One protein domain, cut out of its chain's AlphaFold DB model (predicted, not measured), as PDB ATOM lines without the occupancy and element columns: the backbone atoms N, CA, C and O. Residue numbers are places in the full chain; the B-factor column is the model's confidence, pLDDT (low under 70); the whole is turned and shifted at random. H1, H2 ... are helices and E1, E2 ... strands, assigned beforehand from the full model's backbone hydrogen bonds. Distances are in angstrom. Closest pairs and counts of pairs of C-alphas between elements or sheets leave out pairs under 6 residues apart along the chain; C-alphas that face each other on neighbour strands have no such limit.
ATOM      1  N   GLU A 169      -5.781  14.596  27.485       91.62
ATOM      2  CA  GLU A 169      -4.634  14.043  26.763       91.62
ATOM      3  C   GLU A 169      -3.426  14.992  26.753       91.62
ATOM      4  O   GLU A 169      -2.292  14.553  26.601       91.62
ATOM      5  N   LEU A 170      -3.662  16.297  26.923       91.69
ATOM      6  CA  LEU A 170      -2.618  17.322  27.001       91.69
ATOM      7  C   LEU A 170      -2.196  17.605  28.453       91.69
ATOM      8  O   LEU A 170      -1.230  18.326  28.694       91.69
ATOM      9  N   ARG A 171      -2.926  17.086  29.449       94.69
ATOM     10  CA  ARG A 171      -2.627  17.347  30.863       94.69
ATOM     11  C   ARG A 171      -1.485  16.460  31.329       94.69
ATOM     12  O   ARG A 171      -1.492  15.260  31.085       94.69
ATOM     13  N   GLY A 172      -0.565  17.046  32.076       95.81
ATOM     14  CA  GLY A 172       0.624  16.369  32.563       95.81
ATOM     15  C   GLY A 172       1.810  17.314  32.599       95.81
ATOM     16  O   GLY A 172       1.693  18.505  32.307       95.81
ATOM     17  N   ARG A 173       2.959  16.766  32.972       96.88
ATOM     18  CA  ARG A 173       4.235  17.457  32.869       96.88
ATOM     19  C   ARG A 173       4.919  16.995  31.596       96.88
ATOM     20  O   ARG A 173       5.115  15.800  31.423       96.88
ATOM     21  N   TRP A 174       5.278  17.948  30.753       96.75
ATOM     22  CA  TRP A 174       5.949  17.707  29.487       96.75
ATOM     23  C   TRP A 174       7.342  18.310  29.529       96.75
ATOM     24  O   TRP A 174       7.515  19.448  29.979       96.75
ATOM     25  N   ASN A 175       8.327  17.582  29.025       95.75
ATOM     26  CA  ASN A 175       9.563  18.205  28.588       95.75
ATOM     27  C   ASN A 175       9.270  19.050  27.344       95.75
ATOM     28  O   ASN A 175       8.350  18.754  26.576       95.75
ATOM     29  N   TYR A 176      10.005  20.146  27.186       92.00
ATOM     30  CA  TYR A 176       9.694  21.164  26.192       92.00
ATOM     31  C   TYR A 176      10.971  21.583  25.470       92.00
ATOM     32  O   TYR A 176      11.955  21.923  26.117       92.00
ATOM     33  N   THR A 177      10.972  21.558  24.136       91.25
ATOM     34  CA  THR A 177      12.175  21.880  23.342       91.25
ATOM     35  C   THR A 177      12.482  23.378  23.252       91.25
ATOM     36  O   THR A 177      13.464  23.768  22.617       91.25
ATOM     37  N   TYR A 178      11.664  24.233  23.869       89.25
ATOM     38  CA  TYR A 178      11.926  25.665  23.950       89.25
ATOM     39  C   TYR A 178      13.175  25.937  24.799       89.25
ATOM     40  O   TYR A 178      13.234  25.571  25.967       89.25
ATOM     41  N   GLN A 179      14.169  26.618  24.224       87.50
ATOM     42  CA  GLN A 179      15.524  26.725  24.789       87.50
ATOM     43  C   GLN A 179      15.583  27.347  26.193       87.50
ATOM     44  O   GLN A 179      16.500  27.061  26.961       87.50
ATOM     45  N   HIS A 180      14.610  28.190  26.542       88.50
ATOM     46  CA  HIS A 180      14.556  28.857  27.842       88.50
ATOM     47  C   HIS A 180      13.695  28.120  28.875       88.50
ATOM     48  O   HIS A 180      13.636  28.546  30.032       88.50
ATOM     49  N   ALA A 181      13.054  27.013  28.498       91.06
ATOM     50  CA  ALA A 181      12.208  26.226  29.380       91.06
ATOM     51  C   ALA A 181      12.721  24.799  29.553       91.06
ATOM     52  O   ALA A 181      13.105  24.122  28.611       91.06
ATOM     53  N   LYS A 182      12.659  24.324  30.795       92.44
ATOM     54  CA  LYS A 182      12.939  22.936  31.150       92.44
ATOM     55  C   LYS A 182      11.732  22.041  30.887       92.44
ATOM     56  O   LYS A 182      11.864  20.925  30.403       92.44
ATOM     57  N   SER A 183      10.551  22.505  31.288       95.69
ATOM     58  CA  SER A 183       9.319  21.723  31.197       95.69
ATOM     59  C   SER A 183       8.089  22.622  31.226       95.69
ATOM     60  O   SER A 183       8.107  23.676  31.868       95.69
ATOM     61  N   LEU A 184       7.010  22.162  30.603       95.81
ATOM     62  CA  LEU A 184       5.687  22.765  30.655       95.81
ATOM     63  C   LEU A 184       4.734  21.817  31.390       95.81
ATOM     64  O   LEU A 184       4.469  20.703  30.944       95.81
ATOM     65  N   GLU A 185       4.213  22.253  32.529       97.06
ATOM     66  CA  GLU A 185       3.223  21.506  33.300       97.06
ATOM     67  C   GLU A 185       1.822  22.037  32.998       97.06
ATOM     68  O   GLU A 185       1.552  23.219  33.190       97.06
ATOM     69  N   ILE A 186       0.916  21.183  32.524       95.81
ATOM     70  CA  ILE A 186      -0.436  21.557  32.100       95.81
ATOM     71  C   ILE A 186      -1.466  20.847  32.978       95.81
ATOM     72  O   ILE A 186      -1.597  19.623  32.975       95.81
ATOM     73  N   TRP A 187      -2.265  21.636  33.692       94.38
ATOM     74  CA  TRP A 187      -3.368  21.173  34.532       94.38
ATOM     75  C   TRP A 187      -4.717  21.390  33.852       94.38
ATOM     76  O   TRP A 187      -4.802  21.738  32.684       94.38
ATOM     77  N   GLN A 188      -5.832  21.200  34.566       90.75
ATOM     78  CA  GLN A 188      -7.149  21.384  33.952       90.75
ATOM     79  C   GLN A 188      -7.384  22.824  33.473       90.75
ATOM     80  O   GLN A 188      -8.032  22.992  32.447       90.75
ATOM     81  N   ARG A 189      -6.924  23.846  34.205       90.12
ATOM     82  CA  ARG A 189      -7.181  25.272  33.906       90.12
ATOM     83  C   ARG A 189      -5.944  26.160  33.954       90.12
ATOM     84  O   ARG A 189      -6.050  27.345  33.666       90.12
ATOM     85  N   ASN A 190      -4.807  25.607  34.343       93.31
ATOM     86  CA  ASN A 190      -3.589  26.360  34.592       93.31
ATOM     87  C   ASN A 190      -2.452  25.651  33.866       93.31
ATOM     88  O   ASN A 190      -2.539  24.443  33.650       93.31
ATOM     89  N   ALA A 191      -1.400  26.382  33.545       95.06
ATOM     90  CA  ALA A 191      -0.143  25.800  33.117       95.06
ATOM     91  C   ALA A 191       1.017  26.504  33.818       95.06
ATOM     92  O   ALA A 191       0.905  27.678  34.170       95.06
ATOM     93  N   THR A 192       2.118  25.800  34.022       96.75
ATOM     94  CA  THR A 192       3.337  26.343  34.612       96.75
ATOM     95  C   THR A 192       4.489  26.080  33.658       96.75
ATOM     96  O   THR A 192       4.795  24.929  33.356       96.75
ATOM     97  N   LEU A 193       5.130  27.145  33.183       95.31
ATOM     98  CA  LEU A 193       6.368  27.045  32.423       95.31
ATOM     99  C   LEU A 193       7.533  27.119  33.406       95.31
ATOM    100  O   LEU A 193       7.738  28.151  34.046       95.31
ATOM    101  N   HIS A 194       8.273  26.027  33.542       96.25
ATOM    102  CA  HIS A 194       9.473  25.980  34.368       96.25
ATOM    103  C   HIS A 194      10.669  26.393  33.517       96.25
ATOM    104  O   HIS A 194      11.000  25.705  32.550       96.25
ATOM    105  N   LEU A 195      11.300  27.511  33.864       94.62
ATOM    106  CA  LEU A 195      12.419  28.067  33.115       94.62
ATOM    107  C   LEU A 195      13.731  27.361  33.468       94.62
ATOM    108  O   LEU A 195      13.891  26.804  34.557       94.62
ATOM    109  N   MET A 196      14.696  27.429  32.553       92.62
ATOM    110  CA  MET A 196      16.054  26.921  32.789       92.62
ATOM    111  C   MET A 196      16.774  27.671  33.922       92.62
ATOM    112  O   MET A 196      17.664  27.105  34.549       92.62
ATOM    113  N   SER A 197      16.353  28.902  34.240       91.44
ATOM    114  CA  SER A 197      16.850  29.689  35.380       91.44
ATOM    115  C   SER A 197      16.411  29.157  36.752       91.44
ATOM    116  O   SER A 197      16.905  29.626  37.771       91.44
ATOM    117  N   GLY A 198      15.471  28.205  36.800       90.56
ATOM    118  CA  GLY A 198      14.830  27.735  38.033       90.56
ATOM    119  C   GLY A 198      13.563  28.512  38.412       90.56
ATOM    120  O   GLY A 198      12.789  28.053  39.251       90.56
ATOM    121  N   GLU A 199      13.298  29.644  37.758       94.00
ATOM    122  CA  GLU A 199      12.048  30.389  37.914       94.00
ATOM    123  C   GLU A 199      10.867  29.659  37.257       94.00
ATOM    124  O   GLU A 199      11.021  28.741  36.448       94.00
ATOM    125  N   SER A 200       9.644  30.044  37.619       94.62
ATOM    126  CA  SER A 200       8.432  29.453  37.050       94.62
ATOM    127  C   SER A 200       7.397  30.518  36.733       94.62
ATOM    128  O   SER A 200       7.040  31.324  37.591       94.62
ATOM    129  N   VAL A 201       6.863  30.473  35.515       95.00
ATOM    130  CA  VAL A 201       5.795  31.369  35.071       95.00
ATOM    131  C   VAL A 201       4.473  30.623  35.134       95.00
ATOM    132  O   VAL A 201       4.298  29.586  34.491       95.00
ATOM    133  N   LYS A 202       3.535  31.140  35.930       95.69
ATOM    134  CA  LYS A 202       2.202  30.553  36.092       95.69
ATOM    135  C   LYS A 202       1.215  31.225  35.153       95.69
ATOM    136  O   LYS A 202       1.005  32.435  35.208       95.69
ATOM    137  N   PHE A 203       0.545  30.406  34.366       94.06
ATOM    138  CA  PHE A 203      -0.490  30.812  33.439       94.06
ATOM    139  C   PHE A 203      -1.844  30.265  33.866       94.06
ATOM    140  O   PHE A 203      -1.977  29.109  34.272       94.06
ATOM    141  N   ILE A 204      -2.879  31.076  33.690       91.75
ATOM    142  CA  ILE A 204      -4.251  30.590  33.606       91.75
ATOM    143  C   ILE A 204      -4.618  30.393  32.138       91.75
ATOM    144  O   ILE A 204      -4.248  31.187  31.278       91.75
ATOM    145  N   CYS A 205      -5.375  29.344  31.853       88.81
ATOM    146  CA  CYS A 205      -6.093  29.199  30.597       88.81
ATOM    147  C   CYS A 205      -7.177  30.285  30.601       88.81
ATOM    148  O   CYS A 205      -8.127  30.211  31.385       88.81
ATOM    149  N   ASP A 206      -7.013  31.320  29.785       85.94
ATOM    150  CA  ASP A 206      -7.943  32.445  29.717       85.94
ATOM    151  C   ASP A 206      -9.039  32.166  28.681       85.94
ATOM    152  O   ASP A 206     -10.237  32.242  28.972       85.94
ATOM    153  N   LYS A 207      -8.638  31.744  27.473       81.62
ATOM    154  CA  LYS A 207      -9.545  31.425  26.355       81.62
ATOM    155  C   LYS A 207      -9.044  30.254  25.521       81.62
ATOM    156  O   LYS A 207      -7.856  29.960  25.490       81.62
ATOM    157  N   ARG A 208      -9.967  29.606  24.812       80.69
ATOM    158  CA  ARG A 208      -9.680  28.527  23.865       80.69
ATOM    159  C   ARG A 208     -10.587  28.660  22.648       80.69
ATOM    160  O   ARG A 208     -11.776  28.927  22.819       80.69
ATOM    161  N   ASP A 209     -10.042  28.410  21.466       74.56
ATOM    162  CA  ASP A 209     -10.789  28.194  20.229       74.56
ATOM    163  C   ASP A 209     -10.189  26.987  19.492       74.56
ATOM    164  O   ASP A 209      -9.038  27.011  19.066       74.56
ATOM    165  N   GLY A 210     -10.934  25.881  19.414       75.50
ATOM    166  CA  GLY A 210     -10.427  24.636  18.827       75.50
ATOM    167  C   GLY A 210      -9.177  24.096  19.540       75.50
ATOM    168  O   GLY A 210      -9.253  23.712  20.714       75.50
ATOM    169  N   GLY A 211      -8.061  24.012  18.812       78.25
ATOM    170  CA  GLY A 211      -6.737  23.623  19.314       78.25
ATOM    171  C   GLY A 211      -5.888  24.789  19.828       78.25
ATOM    172  O   GLY A 211      -4.829  24.544  20.392       78.25
ATOM    173  N   VAL A 212      -6.357  26.033  19.681       84.06
ATOM    174  CA  VAL A 212      -5.635  27.249  20.072       84.06
ATOM    175  C   VAL A 212      -6.061  27.691  21.468       84.06
ATOM    176  O   VAL A 212      -7.252  27.783  21.784       84.06
ATOM    177  N   PHE A 213      -5.083  27.994  22.309       89.00
ATOM    178  CA  PHE A 213      -5.240  28.398  23.697       89.00
ATOM    179  C   PHE A 213      -4.592  29.762  23.918       89.00
ATOM    180  O   PHE A 213      -3.502  30.035  23.425       89.00
ATOM    181  N   VAL A 214      -5.259  30.598  24.707       89.88
ATOM    182  CA  VAL A 214      -4.702  31.828  25.267       89.88
ATOM    183  C   VAL A 214      -4.390  31.556  26.725       89.88
ATOM    184  O   VAL A 214      -5.289  31.361  27.548       89.88
ATOM    185  N   PHE A 215      -3.106  31.563  27.033       91.69
ATOM    186  CA  PHE A 215      -2.578  31.556  28.382       91.69
ATOM    187  C   PHE A 215      -2.424  32.998  28.850       91.69
ATOM    188  O   PHE A 215      -1.967  33.836  28.079       91.69
ATOM    189  N   ARG A 216      -2.761  33.292  30.106       92.38
ATOM    190  CA  ARG A 216      -2.524  34.598  30.728       92.38
ATOM    191  C   ARG A 216      -1.723  34.432  32.014       92.38
ATOM    192  O   ARG A 216      -2.168  33.736  32.925       92.38
ATOM    193  N   ALA A 217      -0.576  35.090  32.104       93.94
ATOM    194  CA  ALA A 217       0.173  35.284  33.339       93.94
ATOM    195  C   ALA A 217      -0.203  36.650  33.922       93.94
ATOM    196  O   ALA A 217      -0.029  37.681  33.272       93.94
ATOM    197  N   LYS A 218      -0.777  36.656  35.127       91.69
ATOM    198  CA  LYS A 218      -1.223  37.894  35.777       91.69
ATOM    199  C   LYS A 218      -0.050  38.646  36.379       91.69
ATOM    200  O   LYS A 218       0.792  38.008  37.002       91.69
ATOM    201  N   GLU A 219      -0.061  39.970  36.245       91.69
ATOM    202  CA  GLU A 219       0.954  40.860  36.836       91.69
ATOM    203  C   GLU A 219       2.398  40.441  36.495       91.69
ATOM    204  O   GLU A 219       3.313  40.600  37.299       91.69
ATOM    205  N   TYR A 220       2.593  39.855  35.308       92.12
ATOM    206  CA  TYR A 220       3.892  39.341  34.872       92.12
ATOM    207  C   TYR A 220       4.859  40.471  34.507       92.12
ATOM    208  O   TYR A 220       6.048  40.378  34.790       92.12
ATOM    209  N   VAL A 221       4.344  41.532  33.875       90.75
ATOM    210  CA  VAL A 221       5.148  42.681  33.430       90.75
ATOM    211  C   VAL A 221       5.194  43.748  34.518       90.75
ATOM    212  O   VAL A 221       6.257  44.246  34.875       90.75
ATOM    213  N   SER A 222       4.028  44.105  35.061       91.19
ATOM    214  CA  SER A 222       3.884  45.108  36.113       91.19
ATOM    215  C   SER A 222       2.566  44.912  36.869       91.19
ATOM    216  O   SER A 222       1.722  44.102  36.489       91.19
ATOM    217  N   ARG A 223       2.318  45.703  37.924       90.75
ATOM    218  CA  ARG A 223       1.044  45.655  38.679       90.75
ATOM    219  C   ARG A 223      -0.197  45.960  37.825       90.75
ATOM    220  O   ARG A 223      -1.314  45.608  38.224       90.75
ATOM    221  N   SER A 224      -0.009  46.631  36.689       90.12
ATOM    222  CA  SER A 224      -1.047  47.058  35.744       90.12
ATOM    223  C   SER A 224      -1.054  46.271  34.432       90.12
ATOM    224  O   SER A 224      -1.925  46.516  33.596       90.12
ATOM    225  N   GLU A 225      -0.136  45.323  34.243       94.06
ATOM    226  CA  GLU A 225       0.023  44.598  32.981       94.06
ATOM    227  C   GLU A 225       0.180  43.090  33.191       94.06
ATOM    228  O   GLU A 225       1.034  42.611  33.942       94.06
ATOM    229  N   ASP A 226      -0.661  42.346  32.480       93.31
ATOM    230  CA  ASP A 226      -0.577  40.898  32.351       93.31
ATOM    231  C   ASP A 226       0.275  40.551  31.113       93.31
ATOM    232  O   ASP A 226       0.524  41.391  30.249       93.31
ATOM    233  N   ALA A 227       0.675  39.290  30.979       93.44
ATOM    234  CA  ALA A 227       1.245  38.761  29.743       93.44
ATOM    235  C   ALA A 227       0.385  37.622  29.197       93.44
ATOM    236  O   ALA A 227      -0.154  36.826  29.969       93.44
ATOM    237  N   ILE A 228       0.267  37.524  27.874       92.56
ATOM    238  CA  ILE A 228      -0.439  36.430  27.203       92.56
ATOM    239  C   ILE A 228       0.467  35.639  26.265       92.56
ATOM    240  O   ILE A 228       1.363  36.200  25.640       92.56
ATOM    241  N   MET A 229       0.182  34.343  26.148       91.50
ATOM    242  CA  MET A 229       0.741  33.437  25.143       91.50
ATOM    243  C   MET A 229      -0.418  32.861  24.339       91.50
ATOM    244  O   MET A 229      -1.359  32.320  24.927       91.50
ATOM    245  N   CYS A 230      -0.358  32.958  23.019       89.44
ATOM    246  CA  CYS A 230      -1.284  32.265  22.136       89.44
ATOM    247  C   CYS A 230      -0.574  31.040  21.580       89.44
ATOM    248  O   CYS A 230       0.423  31.190  20.881       89.44
ATOM    249  N   ALA A 231      -1.069  29.841  21.873       90.31
ATOM    250  CA  ALA A 231      -0.431  28.624  21.393       90.31
ATOM    251  C   ALA A 231      -1.432  27.551  20.985       90.31
ATOM    252  O   ALA A 231      -2.484  27.385  21.599       90.31
ATOM    253  N   GLU A 232      -1.079  26.810  19.946       89.94
ATOM    254  CA  GLU A 232      -1.787  25.633  19.469       89.94
ATOM    255  C   GLU A 232      -0.971  24.383  19.760       89.94
ATOM    256  O   GLU A 232       0.238  24.379  19.543       89.94
ATOM    257  N   PHE A 233      -1.634  23.328  20.230       89.88
ATOM    258  CA  PHE A 233      -1.012  22.024  20.449       89.88
ATOM    259  C   PHE A 233      -1.557  21.040  19.421       89.88
ATOM    260  O   PHE A 233      -2.712  20.612  19.519       89.88
ATOM    261  N   THR A 234      -0.724  20.678  18.452       90.06
ATOM    262  CA  THR A 234      -1.059  19.728  17.390       90.06
ATOM    263  C   THR A 234      -0.507  18.351  17.767       90.06
ATOM    264  O   THR A 234       0.708  18.222  17.915       90.06
ATOM    265  N   PRO A 235      -1.358  17.327  17.969       90.94
ATOM    266  CA  PRO A 235      -0.900  15.970  18.270       90.94
ATOM    267  C   PRO A 235      -0.054  15.395  17.132       90.94
ATOM    268  O   PRO A 235      -0.381  15.611  15.964       90.94
ATOM    269  N   MET A 236       0.970  14.614  17.470       92.56
ATOM    270  CA  MET A 236       1.837  13.935  16.498       92.56
ATOM    271  C   MET A 236       1.813  12.418  16.729       92.56
ATOM    272  O   MET A 236       2.727  11.868  17.331       92.56
ATOM    273  N   PRO A 237       0.740  11.722  16.309       91.94
ATOM    274  CA  PRO A 237       0.542  10.305  16.631       91.94
ATOM    275  C   PRO A 237       1.556   9.371  15.959       91.94
ATOM    276  O   PRO A 237       1.786   8.274  16.460       91.94
ATOM    277  N   ASP A 238       2.141   9.802  14.841       92.81
ATOM    278  CA  ASP A 238       3.078   9.009  14.045       92.81
ATOM    279  C   ASP A 238       4.553   9.291  14.403       92.81
ATOM    280  O   ASP A 238       5.448   8.648  13.855       92.81
ATOM    281  N   ASP A 239       4.823  10.243  15.308       92.25
ATOM    282  CA  ASP A 239       6.182  10.579  15.742       92.25
ATOM    283  C   ASP A 239       6.575   9.748  16.982       92.25
ATOM    284  O   ASP A 239       5.868   9.769  17.995       92.25
ATOM    285  N   PRO A 240       7.692   9.001  16.943       90.94
ATOM    286  CA  PRO A 240       8.086   8.127  18.045       90.94
ATOM    287  C   PRO A 240       8.721   8.865  19.237       90.94
ATOM    288  O   PRO A 240       8.903   8.252  20.290       90.94
ATOM    289  N   PHE A 241       9.083  10.143  19.098       91.38
ATOM    290  CA  PHE A 241       9.810  10.913  20.113       91.38
ATOM    291  C   PHE A 241       8.980  12.047  20.716       91.38
ATOM    292  O   PHE A 241       9.140  12.373  21.892       91.38
ATOM    293  N   TYR A 242       8.094  12.649  19.932       94.06
ATOM    294  CA  TYR A 242       7.374  13.858  20.303       94.06
ATOM    295  C   TYR A 242       5.861  13.629  20.302       94.06
ATOM    296  O   TYR A 242       5.291  13.116  19.349       94.06
ATOM    297  N   SER A 243       5.176  14.069  21.359       94.44
ATOM    298  CA  SER A 243       3.724  13.882  21.499       94.44
ATOM    299  C   SER A 243       2.910  15.019  20.878       94.44
ATOM    300  O   SER A 243       1.833  14.787  20.325       94.44
ATOM    301  N   TYR A 244       3.410  16.254  20.969       93.69
ATOM    302  CA  TYR A 244       2.746  17.434  20.413       93.69
ATOM    303  C   TYR A 244       3.750  18.389  19.782       93.69
ATOM    304  O   TYR A 244       4.808  18.646  20.355       93.69
ATOM    305  N   GLN A 245       3.364  18.998  18.666       91.50
ATOM    306  CA  GLN A 245       3.963  20.232  18.177       91.50
ATOM    307  C   GLN A 245       3.208  21.419  18.778       91.50
ATOM    308  O   GLN A 245       1.986  21.522  18.649       91.50
ATOM    309  N   MET A 246       3.932  22.328  19.422       90.00
ATOM    310  CA  MET A 246       3.413  23.596  19.908       90.00
ATOM    311  C   MET A 246       3.707  24.696  18.883       90.00
ATOM    312  O   MET A 246       4.860  24.984  18.565       90.00
ATOM    313  N   SER A 247       2.651  25.315  18.361       86.69
ATOM    314  CA  SER A 247       2.748  26.464  17.457       86.69
ATOM    315  C   SER A 247       2.350  27.733  18.196       86.69
ATOM    316  O   SER A 247       1.215  27.859  18.654       86.69
ATOM    317  N   ARG A 248       3.280  28.683  18.310       85.75
ATOM    318  CA  ARG A 248       3.009  30.031  18.822       85.75
ATOM    319  C   ARG A 248       2.218  30.822  17.785       85.75
ATOM    320  O   ARG A 248       2.554  30.763  16.612       85.75
ATOM    321  N   HIS A 249       1.233  31.590  18.245       83.81
ATOM    322  CA  HIS A 249       0.312  32.397  17.437       83.81
ATOM    323  C   HIS A 249       0.293  33.878  17.856       83.81
ATOM    324  O   HIS A 249      -0.682  34.575  17.597       83.81
ATOM    325  N   ASN A 250       1.323  34.381  18.534       82.06
ATOM    326  CA  ASN A 250       1.469  35.795  18.895       82.06
ATOM    327  C   ASN A 250       2.904  36.284  18.671       82.06
ATOM    328  O   ASN A 250       3.869  35.574  18.938       82.06
ATOM    329  N   SER A 251       3.026  37.532  18.237       75.25
ATOM    330  CA  SER A 251       4.237  38.339  18.238       75.25
ATOM    331  C   SER A 251       4.350  39.037  19.594       75.25
ATOM    332  O   SER A 251       3.573  39.917  19.966       75.25
ATOM    333  N   GLY A 252       5.275  38.541  20.406       77.62
ATOM    334  CA  GLY A 252       5.589  39.082  21.718       77.62
ATOM    335  C   GLY A 252       6.932  39.801  21.739       77.62
ATOM    336  O   GLY A 252       7.741  39.656  20.825       77.62
ATOM    337  N   ASN A 253       7.192  40.524  22.822       80.56
ATOM    338  CA  ASN A 253       8.494  41.122  23.142       80.56
ATOM    339  C   ASN A 253       9.099  40.561  24.443       80.56
ATOM    340  O   ASN A 253      10.149  41.014  24.884       80.56
ATOM    341  N   LEU A 254       8.434  39.587  25.067       85.94
ATOM    342  CA  LEU A 254       8.832  38.962  26.324       85.94
ATOM    343  C   LEU A 254       9.099  37.472  26.087       85.94
ATOM    344  O   LEU A 254       8.411  36.853  25.274       85.94
ATOM    345  N   LEU A 255      10.069  36.901  26.811       86.69
ATOM    346  CA  LEU A 255      10.520  35.506  26.664       86.69
ATOM    347  C   LEU A 255      10.726  35.108  25.193       86.69
ATOM    348  O   LEU A 255       9.983  34.281  24.677       86.69
ATOM    349  N   ASP A 256      11.681  35.744  24.514       81.19
ATOM    350  CA  ASP A 256      11.994  35.482  23.094       81.19
ATOM    351  C   ASP A 256      10.755  35.541  22.170       81.19
ATOM    352  O   ASP A 256      10.549  34.765  21.239       81.19
ATOM    353  N   GLY A 257       9.849  36.461  22.495       81.31
ATOM    354  CA  GLY A 257       8.614  36.687  21.760       81.31
ATOM    355  C   GLY A 257       7.474  35.712  22.055       81.31
ATOM    356  O   GLY A 257       6.404  35.863  21.462       81.31
ATOM    357  N   GLN A 258       7.633  34.769  22.985       84.44
ATOM    358  CA  GLN A 258       6.549  33.883  23.429       84.44
ATOM    359  C   GLN A 258       5.398  34.651  24.087       84.44
ATOM    360  O   GLN A 258       4.228  34.289  23.945       84.44
ATOM    361  N   LEU A 259       5.711  35.743  24.786       89.62
ATOM    362  CA  LEU A 259       4.750  36.491  25.585       89.62
ATOM    363  C   LEU A 259       4.530  37.912  25.055       89.62
ATOM    364  O   LEU A 259       5.473  38.641  24.742       89.62
ATOM    365  N   ARG A 260       3.261  38.324  25.004       91.31
ATOM    366  CA  ARG A 260       2.819  39.682  24.653       91.31
ATOM    367  C   ARG A 260       2.229  40.376  25.881       91.31
ATOM    368  O   ARG A 260       1.386  39.784  26.554       91.31
ATOM    369  N   SER A 261       2.633  41.620  26.154       92.31
ATOM    370  CA  SER A 261       2.018  42.433  27.219       92.31
ATOM    371  C   SER A 261       0.579  42.814  26.859       92.31
ATOM    372  O   SER A 261       0.287  43.171  25.713       92.31
ATOM    373  N   VAL A 262      -0.322  42.760  27.839       90.38
ATOM    374  CA  VAL A 262      -1.689  43.282  27.738       90.38
ATOM    375  C   VAL A 262      -2.073  44.005  29.023       90.38
ATOM    376  O   VAL A 262      -1.698  43.606  30.124       90.38
ATOM    377  N   SER A 263      -2.895  45.048  28.905       88.88
ATOM    378  CA  SER A 263      -3.415  45.749  30.079       88.88
ATOM    379  C   SER A 263      -4.186  44.794  30.990       88.88
ATOM    380  O   SER A 263      -5.008  43.987  30.539       88.88
ATOM    381  N   LYS A 264      -3.954  44.914  32.297       83.31
ATOM    382  CA  LYS A 264      -4.638  44.111  33.308       83.31
ATOM    383  C   LYS A 264      -6.153  44.257  33.178       83.31
ATOM    384  O   LYS A 264      -6.680  45.345  32.967       83.31
ATOM    385  N   SER A 265      -6.862  43.138  33.305       70.12
ATOM    386  CA  SER A 265      -8.326  43.043  33.148       70.12
ATOM    387  C   SER A 265      -8.878  43.314  31.741       70.12
ATOM    388  O   SER A 265     -10.090  43.184  31.555       70.12
ATOM    389  N   ARG A 266      -8.042  43.614  30.732       78.19
ATOM    390  CA  ARG A 266      -8.496  43.686  29.335       78.19
ATOM    391  C   ARG A 266      -9.055  42.320  28.909       78.19
ATOM    392  O   ARG A 266      -8.371  41.307  29.104       78.19
ATOM    393  N   PRO A 267     -10.273  42.251  28.340       72.75
ATOM    394  CA  PRO A 267     -10.765  41.039  27.701       72.75
ATOM    395  C   PRO A 267      -9.847  40.647  26.542       72.75
ATOM    396  O   PRO A 267      -9.529  41.484  25.704       72.75
ATOM    397  N   VAL A 268      -9.423  39.385  26.518       77.06
ATOM    398  CA  VAL A 268      -8.593  38.831  25.442       77.06
ATOM    399  C   VAL A 268      -9.425  37.827  24.650       77.06
ATOM    400  O   VAL A 268     -10.233  37.083  25.220       77.06
ATOM    401  N   TYR A 269      -9.238  37.811  23.337       73.50
ATOM    402  CA  TYR A 269      -9.944  36.978  22.379       73.50
ATOM    403  C   TYR A 269      -8.952  36.344  21.411       73.50
ATOM    404  O   TYR A 269      -8.155  37.032  20.785       73.50
ATOM    405  N   VAL A 270      -9.062  35.026  21.216       75.06
ATOM    406  CA  VAL A 270      -8.161  34.266  20.328       75.06
ATOM    407  C   VAL A 270      -8.099  34.873  18.919       75.06
ATOM    408  O   VAL A 270      -7.044  34.969  18.318       75.06
ATOM    409  N   HIS A 271      -9.229  35.330  18.380       68.75
ATOM    410  CA  HIS A 271      -9.316  35.845  17.011       68.75
ATOM    411  C   HIS A 271      -8.924  37.324  16.853       68.75
ATOM    412  O   HIS A 271      -8.893  37.797  15.723       68.75
ATOM    413  N   VAL A 272      -8.695  38.047  17.954       73.19
ATOM    414  CA  VAL A 272      -8.348  39.481  17.943       73.19
ATOM    415  C   VAL A 272      -6.918  39.690  18.417       73.19
ATOM    416  O   VAL A 272      -6.176  40.459  17.821       73.19
ATOM    417  N   ASP A 273      -6.547  39.025  19.509       79.50
ATOM    418  CA  ASP A 273      -5.292  39.281  20.213       79.50
ATOM    419  C   ASP A 273      -4.196  38.253  19.883       79.50
ATOM    420  O   ASP A 273      -3.032  38.488  20.219       79.50
ATOM    421  N   CYS A 274      -4.545  37.136  19.232       83.06
ATOM    422  CA  CYS A 274      -3.560  36.257  18.603       83.06
ATOM    423  C   CYS A 274      -3.356  36.692  17.153       83.06
ATOM    424  O   CYS A 274      -4.316  36.938  16.425       83.06
ATOM    425  N   ASP A 275      -2.100  36.744  16.735       79.19
ATOM    426  CA  ASP A 275      -1.685  37.222  15.422       79.19
ATOM    427  C   ASP A 275      -1.791  36.126  14.347       79.19
ATOM    428  O   ASP A 275      -1.624  36.411  13.166       79.19
ATOM    429  N   TRP A 276      -2.069  34.872  14.743       73.00
ATOM    430  CA  TRP A 276      -2.182  33.703  13.849       73.00
ATOM    431  C   TRP A 276      -0.957  33.482  12.965       73.00
ATOM    432  O   TRP A 276      -1.024  32.859  11.904       73.00
ATOM    433  N   ILE A 277       0.182  34.000  13.410       67.94
ATOM    434  CA  ILE A 277       1.459  33.739  12.781       67.94
ATOM    435  C   ILE A 277       1.759  32.279  13.102       67.94
ATOM    436  O   ILE A 277       2.164  31.989  14.218       67.94
ATOM    437  N   GLY A 278       1.542  31.362  12.162       55.44
ATOM    438  CA  GLY A 278       2.053  30.001  12.289       55.44
ATOM    439  C   GLY A 278       3.576  30.076  12.314       55.44
ATOM    440  O   GLY A 278       4.172  30.216  11.256       55.44
ATOM    441  N   SER A 279       4.155  30.118  13.521       48.97
ATOM    442  CA  SER A 279       5.585  30.218  13.861       48.97
ATOM    443  C   SER A 279       6.568  30.477  12.700       48.97
ATOM    444  O   SER A 279       6.808  29.573  11.899       48.97
ATOM    445  N   PRO A 280       7.292  31.614  12.662       45.53
ATOM    446  CA  PRO A 280       8.549  31.700  11.948       45.53
ATOM    447  C   PRO A 280       9.691  31.622  12.970       45.53
ATOM    448  O   PRO A 280       9.933  32.575  13.707       45.53
ATOM    449  N   ALA A 281      10.345  30.459  13.045       49.97
ATOM    450  CA  ALA A 281      11.807  30.298  13.135       49.97
ATOM    451  C   ALA A 281      12.180  28.859  13.527       49.97
ATOM    452  O   ALA A 281      13.035  28.260  12.878       49.97
ATOM    453  N   ARG A 282      11.551  28.286  14.566       61.69
ATOM    454  CA  ARG A 282      11.798  26.905  15.022       61.69
ATOM    455  C   ARG A 282      10.520  26.267  15.580       61.69
ATOM    456  O   ARG A 282       9.808  26.930  16.334       61.69
ATOM    457  N   PRO A 283      10.204  25.015  15.212       73.88
ATOM    458  CA  PRO A 283       9.101  24.286  15.817       73.88
ATOM    459  C   PRO A 283       9.460  23.882  17.251       73.88
ATOM    460  O   PRO A 283      10.594  23.493  17.537       73.88
ATOM    461  N   GLU A 284       8.488  23.983  18.150       88.81
ATOM    462  CA  GLU A 284       8.645  23.598  19.548       88.81
ATOM    463  C   GLU A 284       7.798  22.363  19.828       88.81
ATOM    464  O   GLU A 284       6.685  22.240  19.320       88.81
ATOM    465  N   PHE A 285       8.314  21.439  20.629       93.00
ATOM    466  CA  PHE A 285       7.717  20.125  20.821       93.00
ATOM    467  C   PHE A 285       7.591  19.781  22.296       93.00
ATOM    468  O   PHE A 285       8.449  20.135  23.109       93.00
ATOM    469  N   LEU A 286       6.523  19.057  22.618       93.88
ATOM    470  CA  LEU A 286       6.299  18.446  23.920       93.88
ATOM    471  C   LEU A 286       6.558  16.945  23.841       93.88
ATOM    472  O   LEU A 286       6.080  16.279  22.919       93.88
ATOM    473  N   TYR A 287       7.272  16.420  24.831       94.69
ATOM    474  CA  TYR A 287       7.580  14.997  24.952       94.69
ATOM    475  C   TYR A 287       7.580  14.550  26.425       94.69
ATOM    476  O   TYR A 287       7.673  15.412  27.309       94.69
ATOM    477  N   PRO A 288       7.398  13.244  26.700       89.00
ATOM    478  CA  PRO A 288       7.392  12.699  28.059       89.00
ATOM    479  C   PRO A 288       8.683  12.973  28.840       89.00
ATOM    480  O   PRO A 288       9.763  13.076  28.209       89.00
TER     481      PRO A 288
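Overview. This is residues 169 to 288 of the 288 residues of an uncharacterized protein of Biomphalaria glabrata (UniProt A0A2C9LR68). The domain is a small closed barrel of eight antiparallel strands, in which E1 to E7 follow one another round the ring and E9 closes it between E7 and E1. E5 and E6 are the longest strands; E8 pairs onto the first part of E6 without joining the ring, and the short H1 packs on the outside of the barrel. The 120 printed residues have nine named strands and one named helix, in the order E1 to E8, H1, E9, and the class is mostly strand. The whole is compact, with a radius of gyration of the C-alphas of 13.5 A and spans of 43 by 32 by 29 A.

Arrangement. E1, residues 172 to 176, E2, residues 181 to 186, E3, residues 190 to 195, E4, residues 200 to 209, E5, residues 212 to 222, E6, residues 225 to 235, and E7, residues 244 to 248, form a meander, each strand the antiparallel neighbour of the one before, and each such pair is a hairpin. N 174 and O 184 of E1 and E2 are 2.9 A apart; for E2 and E3, N 192 and O 185 are at 2.8 A. N 191 and O 203 of E3 and E4 are at 2.9 A, N 206 and O 214 of E4 and E5 at 2.8 A, N 215 and O 229 of E5 and E6 at 2.8 A, and N 234 and O 245 of E6 and E7 at 2.8 A, within hydrogen-bond range. E4 bends by 58 degrees at residue 206 and E5 by 62 degrees at residue 218. E9, residues 284 to 287, is antiparallel to E7, with N 246 and O 284 at 2.8 A, and to E1, with N 175 and O 287 at 2.8 A. E8, residues 260 to 263, lies on the same side of E6 as E7, beside residues 225 to 228, with N 228 and O 260 at 2.8 A; E7 and E8 are apart. H1, residues 270 to 273, is on the barrel, outside it, at a height over the sheet of 8.1 A, and lies only just over E5, on which 3 of its 4 C-alphas fall. The closest C-alphas of H1 and E5, those of Val 270 and Val 214, are 6.5 A apart. H1 is too short for an O i to N i+4 pair, and its one O i to N i+3 pair is not within range.

Along the chain. E6 measures 32.2 A, E5 25.8 A, E4 25.6 A and E3 16.2 A from first to last C-alpha. E1 begins at C-alpha 172 (0.624, 16.369, 32.563), E6 at C-alpha 225 (0.023, 44.598, 32.981), and E9 ends at C-alpha 287 (7.580, 14.997, 24.952).

Size, cuts and confidence. The two farthest C-alphas, those of Arg 223 and Asp 238, are 44.2 A apart. The printed part has no cut, and its one long link joins E7 to E8. Mean pLDDT of the printed part is 86.9; residue 271 and residues 277 to 282 are under 70.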